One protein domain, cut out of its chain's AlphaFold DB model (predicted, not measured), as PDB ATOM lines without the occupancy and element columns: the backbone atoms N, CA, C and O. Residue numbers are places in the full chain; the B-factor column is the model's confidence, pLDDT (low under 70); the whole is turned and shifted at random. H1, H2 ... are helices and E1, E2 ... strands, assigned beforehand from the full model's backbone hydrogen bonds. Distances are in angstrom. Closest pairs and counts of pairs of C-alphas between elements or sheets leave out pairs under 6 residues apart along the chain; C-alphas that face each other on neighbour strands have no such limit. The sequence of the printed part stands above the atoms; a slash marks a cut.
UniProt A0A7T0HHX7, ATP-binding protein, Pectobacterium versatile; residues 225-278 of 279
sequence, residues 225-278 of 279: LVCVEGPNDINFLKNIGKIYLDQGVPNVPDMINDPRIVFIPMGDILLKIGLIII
ATOM      1  N   LEU A 225     -79.451  14.868   5.156       82.06
ATOM      2  CA  LEU A 225     -79.433  15.194   3.733       82.06
ATOM      3  C   LEU A 225     -80.557  16.182   3.411       82.06
ATOM      4  O   LEU A 225     -81.737  15.906   3.645       82.06
ATOM      5  N   VAL A 226     -80.186  17.327   2.843       82.25
ATOM      6  CA  VAL A 226     -81.112  18.364   2.387       82.25
ATOM      7  C   VAL A 226     -81.158  18.336   0.863       82.25
ATOM      8  O   VAL A 226     -80.298  18.891   0.180       82.25
ATOM      9  N   CYS A 227     -82.162  17.648   0.327       81.56
ATOM     10  CA  CYS A 227     -82.383  17.535  -1.109       81.56
ATOM     11  C   CYS A 227     -83.146  18.764  -1.615       81.56
ATOM     12  O   CYS A 227     -84.233  19.064  -1.118       81.56
ATOM     13  N   VAL A 228     -82.591  19.456  -2.606       83.69
ATOM     14  CA  VAL A 228     -83.192  20.661  -3.193       83.69
ATOM     15  C   VAL A 228     -83.244  20.573  -4.715       83.69
ATOM     16  O   VAL A 228     -82.579  19.726  -5.312       83.69
ATOM     17  N   GLU A 229     -84.053  21.421  -5.346       83.12
ATOM     18  CA  GLU A 229     -84.260  21.399  -6.795       83.12
ATOM     19  C   GLU A 229     -82.978  21.817  -7.520       83.12
ATOM     20  O   GLU A 229     -82.503  21.098  -8.402       83.12
ATOM     21  N   GLY A 230     -82.325  22.891  -7.066       81.69
ATOM     22  CA  GLY A 230     -81.088  23.340  -7.692       81.69
ATOM     23  C   GLY A 230     -80.137  24.154  -6.813       81.69
ATOM     24  O   GLY A 230     -80.391  24.412  -5.635       81.69
ATOM     25  N   PRO A 231     -79.007  24.604  -7.393       81.44
ATOM     26  CA  PRO A 231     -77.983  25.372  -6.680       81.44
ATOM     27  C   PRO A 231     -78.504  26.670  -6.043       81.44
ATOM     28  O   PRO A 231     -77.976  27.118  -5.024       81.44
ATOM     29  N   ASN A 232     -79.552  27.270  -6.618       86.25
ATOM     30  CA  ASN A 232     -80.175  28.482  -6.082       86.25
ATOM     31  C   ASN A 232     -80.826  28.245  -4.714       86.25
ATOM     32  O   ASN A 232     -80.685  29.088  -3.829       86.25
ATOM     33  N   ASP A 233     -81.456  27.088  -4.503       86.06
ATOM     34  CA  ASP A 233     -82.064  26.732  -3.218       86.06
ATOM     35  C   ASP A 233     -81.005  26.512  -2.139       86.06
ATOM     36  O   ASP A 233     -81.176  26.944  -0.999       86.06
ATOM     37  N   ILE A 234     -79.876  25.893  -2.506       88.38
ATOM     38  CA  ILE A 234     -78.728  25.721  -1.603       88.38
ATOM     39  C   ILE A 234     -78.245  27.093  -1.129       88.38
ATOM     40  O   ILE A 234     -78.076  27.320   0.069       88.38
ATOM     41  N   ASN A 235     -78.051  28.024  -2.066       89.19
ATOM     42  CA  ASN A 235     -77.607  29.378  -1.752       89.19
ATOM     43  C   ASN A 235     -78.630  30.119  -0.885       89.19
ATOM     44  O   ASN A 235     -78.251  30.773   0.087       89.19
ATOM     45  N   PHE A 236     -79.921  29.997  -1.195       91.06
ATOM     46  CA  PHE A 236     -80.993  30.590  -0.403       91.06
ATOM     47  C   PHE A 236     -80.995  30.071   1.043       91.06
ATOM     48  O   PHE A 236     -80.966  30.874   1.976       91.06
ATOM     49  N   LEU A 237     -80.958  28.749   1.238       90.31
ATOM     50  CA  LEU A 237     -80.981  28.125   2.564       90.31
ATOM     51  C   LEU A 237     -79.734  28.468   3.388       90.31
ATOM     52  O   LEU A 237     -79.844  28.807   4.566       90.31
ATOM     53  N   LYS A 238     -78.550  28.481   2.768       90.50
ATOM     54  CA  LYS A 238     -77.317  28.931   3.434       90.50
ATOM     55  C   LYS A 238     -77.405  30.390   3.876       90.50
ATOM     56  O   LYS A 238     -77.048  30.718   5.006       90.50
ATOM     57  N   ASN A 239     -77.912  31.262   3.006       91.19
ATOM     58  CA  ASN A 239     -78.030  32.687   3.299       91.19
ATOM     59  C   ASN A 239     -79.060  32.965   4.401       91.19
ATOM     60  O   ASN A 239     -78.779  33.751   5.303       91.19
ATOM     61  N   ILE A 240     -80.226  32.312   4.370       90.50
ATOM     62  CA  ILE A 240     -81.250  32.518   5.400       90.50
ATOM     63  C   ILE A 240     -80.815  31.938   6.752       90.50
ATOM     64  O   ILE A 240     -81.008  32.583   7.781       90.50
ATOM     65  N   GLY A 241     -80.152  30.774   6.753       88.44
ATOM     66  CA  GLY A 241     -79.576  30.174   7.957       88.44
ATOM     67  C   GLY A 241     -78.541  31.090   8.606       88.44
ATOM     68  O   GLY A 241     -78.603  31.334   9.810       88.44
ATOM     69  N   LYS A 242     -77.660  31.691   7.796       89.50
ATOM     70  CA  LYS A 242     -76.702  32.699   8.264       89.50
ATOM     71  C   LYS A 242     -77.393  33.908   8.893       89.50
ATOM     72  O   LYS A 242     -77.014  34.309   9.985       89.50
ATOM     73  N   ILE A 243     -78.421  34.463   8.244       91.12
ATOM     74  CA  ILE A 243     -79.163  35.617   8.780       91.12
ATOM     75  C   ILE A 243     -79.761  35.289  10.154       91.12
ATOM     76  O   ILE A 243     -79.660  36.097  11.073       91.12
ATOM     77  N   TYR A 244     -80.364  34.109  10.314       88.56
ATOM     78  CA  TYR A 244     -80.956  33.718  11.593       88.56
ATOM     79  C   TYR A 244     -79.914  33.464  12.692       88.56
ATOM     80  O   TYR A 244     -80.166  33.808  13.850       88.56
ATOM     81  N   LEU A 245     -78.745  32.921  12.341       87.19
ATOM     82  CA  LEU A 245     -77.613  32.786  13.262       87.19
ATOM     83  C   LEU A 245     -77.070  34.151  13.697       87.19
ATOM     84  O   LEU A 245     -76.898  34.382  14.892       87.19
ATOM     85  N   ASP A 246     -76.883  35.074  12.749       89.50
ATOM     86  CA  ASP A 246     -76.414  36.440  13.014       89.50
ATOM     87  C   ASP A 246     -77.399  37.217  13.912       89.50
ATOM     88  O   ASP A 246     -76.998  38.079  14.694       89.50
ATOM     89  N   GLN A 247     -78.695  36.891  13.842       90.56
ATOM     90  CA  GLN A 247     -79.748  37.458  14.694       90.56
ATOM     91  C   GLN A 247     -79.906  36.754  16.053       90.56
ATOM     92  O   GLN A 247     -80.753  37.156  16.852       90.56
ATOM     93  N   GLY A 248     -79.108  35.722  16.341       87.88
ATOM     94  CA  GLY A 248     -79.132  35.012  17.620       87.88
ATOM     95  C   GLY A 248     -80.382  34.158  17.842       87.88
ATOM     96  O   GLY A 248     -80.755  33.906  18.989       87.88
ATOM     97  N   VAL A 249     -81.051  33.717  16.770       89.25
ATOM     98  CA  VAL A 249     -82.205  32.818  16.885       89.25
ATOM     99  C   VAL A 249     -81.731  31.459  17.424       89.25
ATOM    100  O   VAL A 249     -80.816  30.857  16.858       89.25
ATOM    101  N   PRO A 250     -82.320  30.943  18.520       83.00
ATOM    102  CA  PRO A 250     -81.888  29.682  19.111       83.00
ATOM    103  C   PRO A 250     -82.233  28.486  18.211       83.00
ATOM    104  O   PRO A 250     -83.237  28.498  17.503       83.00
ATOM    105  N   ASN A 251     -81.435  27.416  18.303       83.50
ATOM    106  CA  ASN A 251     -81.634  26.134  17.606       83.50
ATOM    107  C   ASN A 251     -81.588  26.191  16.067       83.50
ATOM    108  O   ASN A 251     -82.122  25.303  15.402       83.50
ATOM    109  N   VAL A 252     -80.944  27.203  15.488       83.56
ATOM    110  CA  VAL A 252     -80.709  27.258  14.041       83.56
ATOM    111  C   VAL A 252     -79.461  26.438  13.706       83.56
ATOM    112  O   VAL A 252     -78.407  26.686  14.291       83.56
ATOM    113  N   PRO A 253     -79.549  25.456  12.795       82.69
ATOM    114  CA  PRO A 253     -78.379  24.704  12.368       82.69
ATOM    115  C   PRO A 253     -77.441  25.571  11.517       82.69
ATOM    116  O   PRO A 253     -77.897  26.343  10.672       82.69
ATOM    117  N   ASP A 254     -76.126  25.399  11.688       85.75
ATOM    118  CA  ASP A 254     -75.131  26.028  10.815       85.75
ATOM    119  C   ASP A 254     -75.079  25.310   9.462       85.75
ATOM    120  O   ASP A 254     -74.285  24.407   9.223       85.75
ATOM    121  N   MET A 255     -75.949  25.741   8.552       85.88
ATOM    122  CA  MET A 255     -76.066  25.200   7.195       85.88
ATOM    123  C   MET A 255     -74.838  25.480   6.303       85.88
ATOM    124  O   MET A 255     -74.806  25.037   5.153       85.88
ATOM    125  N   ILE A 256     -73.853  26.249   6.781       83.38
ATOM    126  CA  ILE A 256     -72.641  26.591   6.027       83.38
ATOM    127  C   ILE A 256     -71.467  25.729   6.482       83.38
ATOM    128  O   ILE A 256     -70.761  25.194   5.627       83.38
ATOM    129  N   ASN A 257     -71.260  25.609   7.795       82.31
ATOM    130  CA  ASN A 257     -70.060  24.981   8.352       82.31
ATOM    131  C   ASN A 257     -70.318  23.664   9.087       82.31
ATOM    132  O   ASN A 257     -69.344  22.993   9.421       82.31
ATOM    133  N   ASP A 258     -71.569  23.279   9.367       83.56
ATOM    134  CA  ASP A 258     -71.854  22.007  10.035       83.56
ATOM    135  C   ASP A 258     -71.672  20.836   9.051       83.56
ATOM    136  O   ASP A 258     -72.502  20.652   8.156       83.56
ATOM    137  N   PRO A 259     -70.627  19.998   9.214       74.62
ATOM    138  CA  PRO A 259     -70.365  18.879   8.308       74.62
ATOM    139  C   PRO A 259     -71.446  17.789   8.377       74.62
ATOM    140  O   PRO A 259     -71.472  16.885   7.547       74.62
ATOM    141  N   ARG A 260     -72.355  17.853   9.361       81.56
ATOM    142  CA  ARG A 260     -73.472  16.913   9.488       81.56
ATOM    143  C   ARG A 260     -74.608  17.197   8.507       81.56
ATOM    144  O   ARG A 260     -75.505  16.363   8.395       81.56
ATOM    145  N   ILE A 261     -74.598  18.347   7.833       83.62
ATOM    146  CA  ILE A 261     -75.654  18.779   6.917       83.62
ATOM    147  C   ILE A 261     -75.085  18.822   5.502       83.62
ATOM    148  O   ILE A 261     -74.222  19.640   5.191       83.62
ATOM    149  N   VAL A 262     -75.601  17.962   4.629       83.00
ATOM    150  CA  VAL A 262     -75.170  17.883   3.229       83.00
ATOM    151  C   VAL A 262     -76.327  18.271   2.320       83.00
ATOM    152  O   VAL A 262     -77.426  17.731   2.433       83.00
ATOM    153  N   PHE A 263     -76.077  19.206   1.404       82.50
ATOM    154  CA  PHE A 263     -77.051  19.634   0.401       82.50
ATOM    155  C   PHE A 263     -76.851  18.863  -0.899       82.50
ATOM    156  O   PHE A 263     -75.732  18.798  -1.404       82.50
ATOM    157  N   ILE A 264     -77.935  18.328  -1.461       81.50
ATOM    158  CA  ILE A 264     -77.894  17.591  -2.726       81.50
ATOM    159  C   ILE A 264     -78.849  18.255  -3.732       81.50
ATOM    160  O   ILE A 264     -80.062  18.235  -3.504       81.50
ATOM    161  N   PRO A 265     -78.341  18.846  -4.832       78.81
ATOM    162  CA  PRO A 265     -79.178  19.336  -5.923       78.81
ATOM    163  C   PRO A 265     -79.650  18.158  -6.787       78.81
ATOM    164  O   PRO A 265     -78.835  17.356  -7.239       78.81
ATOM    165  N   MET A 266     -80.958  18.048  -7.015       72.06
ATOM    166  CA  MET A 266     -81.578  16.879  -7.660       72.06
ATOM    167  C   MET A 266     -82.125  17.147  -9.073       72.06
ATOM    168  O   MET A 266     -82.368  16.194  -9.813       72.06
ATOM    169  N   GLY A 267     -82.302  18.414  -9.463       59.59
ATOM    170  CA  GLY A 267     -82.870  18.819 -10.752       59.59
ATOM    171  C   GLY A 267     -84.398  18.654 -10.856       59.59
ATOM    172  O   GLY A 267     -85.004  17.816 -10.185       59.59
ATOM    173  N   ASP A 268     -85.017  19.445 -11.742       56.66
ATOM    174  CA  ASP A 268     -86.476  19.646 -11.897       56.66
ATOM    175  C   ASP A 268     -87.314  18.369 -12.120       56.66
ATOM    176  O   ASP A 268     -88.536  18.378 -11.975       56.66
ATOM    177  N   ILE A 269     -86.700  17.243 -12.488       48.94
ATOM    178  CA  ILE A 269     -87.425  16.026 -12.894       48.94
ATOM    179  C   ILE A 269     -87.846  15.159 -11.687       48.94
ATOM    180  O   ILE A 269     -88.654  14.243 -11.849       48.94
ATOM    181  N   LEU A 270     -87.361  15.441 -10.466       47.53
ATOM    182  CA  LEU A 270     -87.496  14.502  -9.337       47.53
ATOM    183  C   LEU A 270     -88.136  15.015  -8.034       47.53
ATOM    184  O   LEU A 270     -88.319  14.194  -7.134       47.53
ATOM    185  N   LEU A 271     -88.537  16.286  -7.879       42.28
ATOM    186  CA  LEU A 271     -88.910  16.791  -6.544       42.28
ATOM    187  C   LEU A 271     -90.403  17.086  -6.292       42.28
ATOM    188  O   LEU A 271     -90.976  18.073  -6.740       42.28
ATOM    189  N   LYS A 272     -90.992  16.260  -5.412       40.34
ATOM    190  CA  LYS A 272     -91.800  16.721  -4.268       40.34
ATOM    191  C   LYS A 272     -90.827  16.870  -3.087       40.34
ATOM    192  O   LYS A 272     -90.088  15.930  -2.817       40.34
ATOM    193  N   ILE A 273     -90.801  18.022  -2.415       41.44
ATOM    194  CA  ILE A 273     -89.857  18.338  -1.317       41.44
ATOM    195  C   ILE A 273     -89.855  17.234  -0.251       41.44
ATOM    196  O   ILE A 273     -90.907  16.897   0.290       41.44
ATOM    197  N   GLY A 274     -88.674  16.676   0.039       43.84
ATOM    198  CA  GLY A 274     -88.483  15.595   1.006       43.84
ATOM    199  C   GLY A 274     -87.188  15.768   1.799       43.84
ATOM    200  O   GLY A 274     -86.121  15.960   1.223       43.84
ATOM    201  N   LEU A 275     -87.295  15.696   3.126       38.69
ATOM    202  CA  LEU A 275     -86.169  15.663   4.058       38.69
ATOM    203  C   LEU A 275     -85.866  14.197   4.389       38.69
ATOM    204  O   LEU A 275     -86.758  13.491   4.865       38.69
ATOM    205  N   ILE A 276     -84.634  13.739   4.157       44.72
ATOM    206  CA  ILE A 276     -84.200  12.392   4.551       44.72
ATOM    207  C   ILE A 276     -83.271  12.537   5.756       44.72
ATOM    208  O   ILE A 276     -82.158  13.055   5.648       44.72
ATOM    209  N   ILE A 277     -83.753  12.093   6.915       38.34
ATOM    210  CA  ILE A 277     -82.960  11.997   8.141       38.34
ATOM    211  C   ILE A 277     -82.321  10.609   8.143       38.34
ATOM    212  O   ILE A 277     -83.036   9.608   8.114       38.34
ATOM    213  N   ILE A 278     -80.990  10.555   8.146       37.06
ATOM    214  CA  ILE A 278     -80.240   9.303   8.264       37.06
ATOM    215  C   ILE A 278     -79.964   9.111   9.758       37.06
ATOM    216  O   ILE A 278     -79.225   9.892  10.351       37.06
TER     217      ILE A 278
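This is residues 225 to 278 of the 279 residues of the protein "ATP-binding protein" of Pectobacterium versatile (UniProt A0A7T0HHX7). A small sheet of three short strands has one long helix, H1, over one face; no named helix covers the other. The first half of H1, residues 231 to 238, makes its contacts with the sheet, and a long loop, residues 247 to 260, leads from the helix's far end back to the edge strand E2. The printed part has 54 residues, with one named helix and three named strands in the order E1, H1, E2, E3; the sheet runs E2, E1, E3 and is mixed, and the class is mixed, helices and strands. The whole is only just compact, close to loose, with a radius of gyration of the C-alphas of 11.8 A, and its outline is elongated, 37 by 24 by 17 A.

E1, residues 225 to 228, is the inner strand of the sheet. E2, residues 261 to 265, is its parallel neighbour at 30 degrees; N 226 and O 262 are 2.8 A apart and N 264 and O 226 are 2.9 A apart, both within hydrogen-bond range. E3, residues 275 to 277, is the antiparallel neighbour of E1 at 170 degrees, with N 225 and O 276 within hydrogen-bond range at 3.3 A. The edge strands E2 and E3 are apart. H1, residues 231 to 246, is on the sheet at a height over the sheet of 12.4 A. It lies over E2 and E1 and runs along the strands, at 25 degrees to E1 on the local plane. The closest C-alphas of H1 and E2 are those of Pro 231 and Pro 265, 6.2 A apart; those of E1 and H1 are Val 228 and Ile 234, 6.9 A apart. E1, H1 and E2 form a strand-helix-strand unit, two parallel neighbour strands joined through a helix, with a right-handed crossover. The helix and the sheet make two layers. In H1 every O i to N i+4 pair is within hydrogen-bond range.

E1 begins at C-alpha 225, (-79.433, 15.194, 3.733), and measures 9.6 A from first to last C-alpha. H1 begins at C-alpha 231, (-77.983, 25.372, -6.680), and measures 22.6 A. E2 measures 13.3 A. E3 measures 6.4 A and ends at C-alpha 277, (-82.960, 11.997, 8.141).

The two C-alphas farthest apart are those of Gly 248 and Ile 269, at 36.9 A, while those of Leu 225 and Ile 278 are 7.5 A apart. The printed part has no cut. The link E1 to H1 is tight, H1 to E2 is long with 14 residues, and E2 to E3 is short with 9. The mean pLDDT of the printed part is 76.1; residues 267 to 278 are under 70, and E3 has a mean of 41.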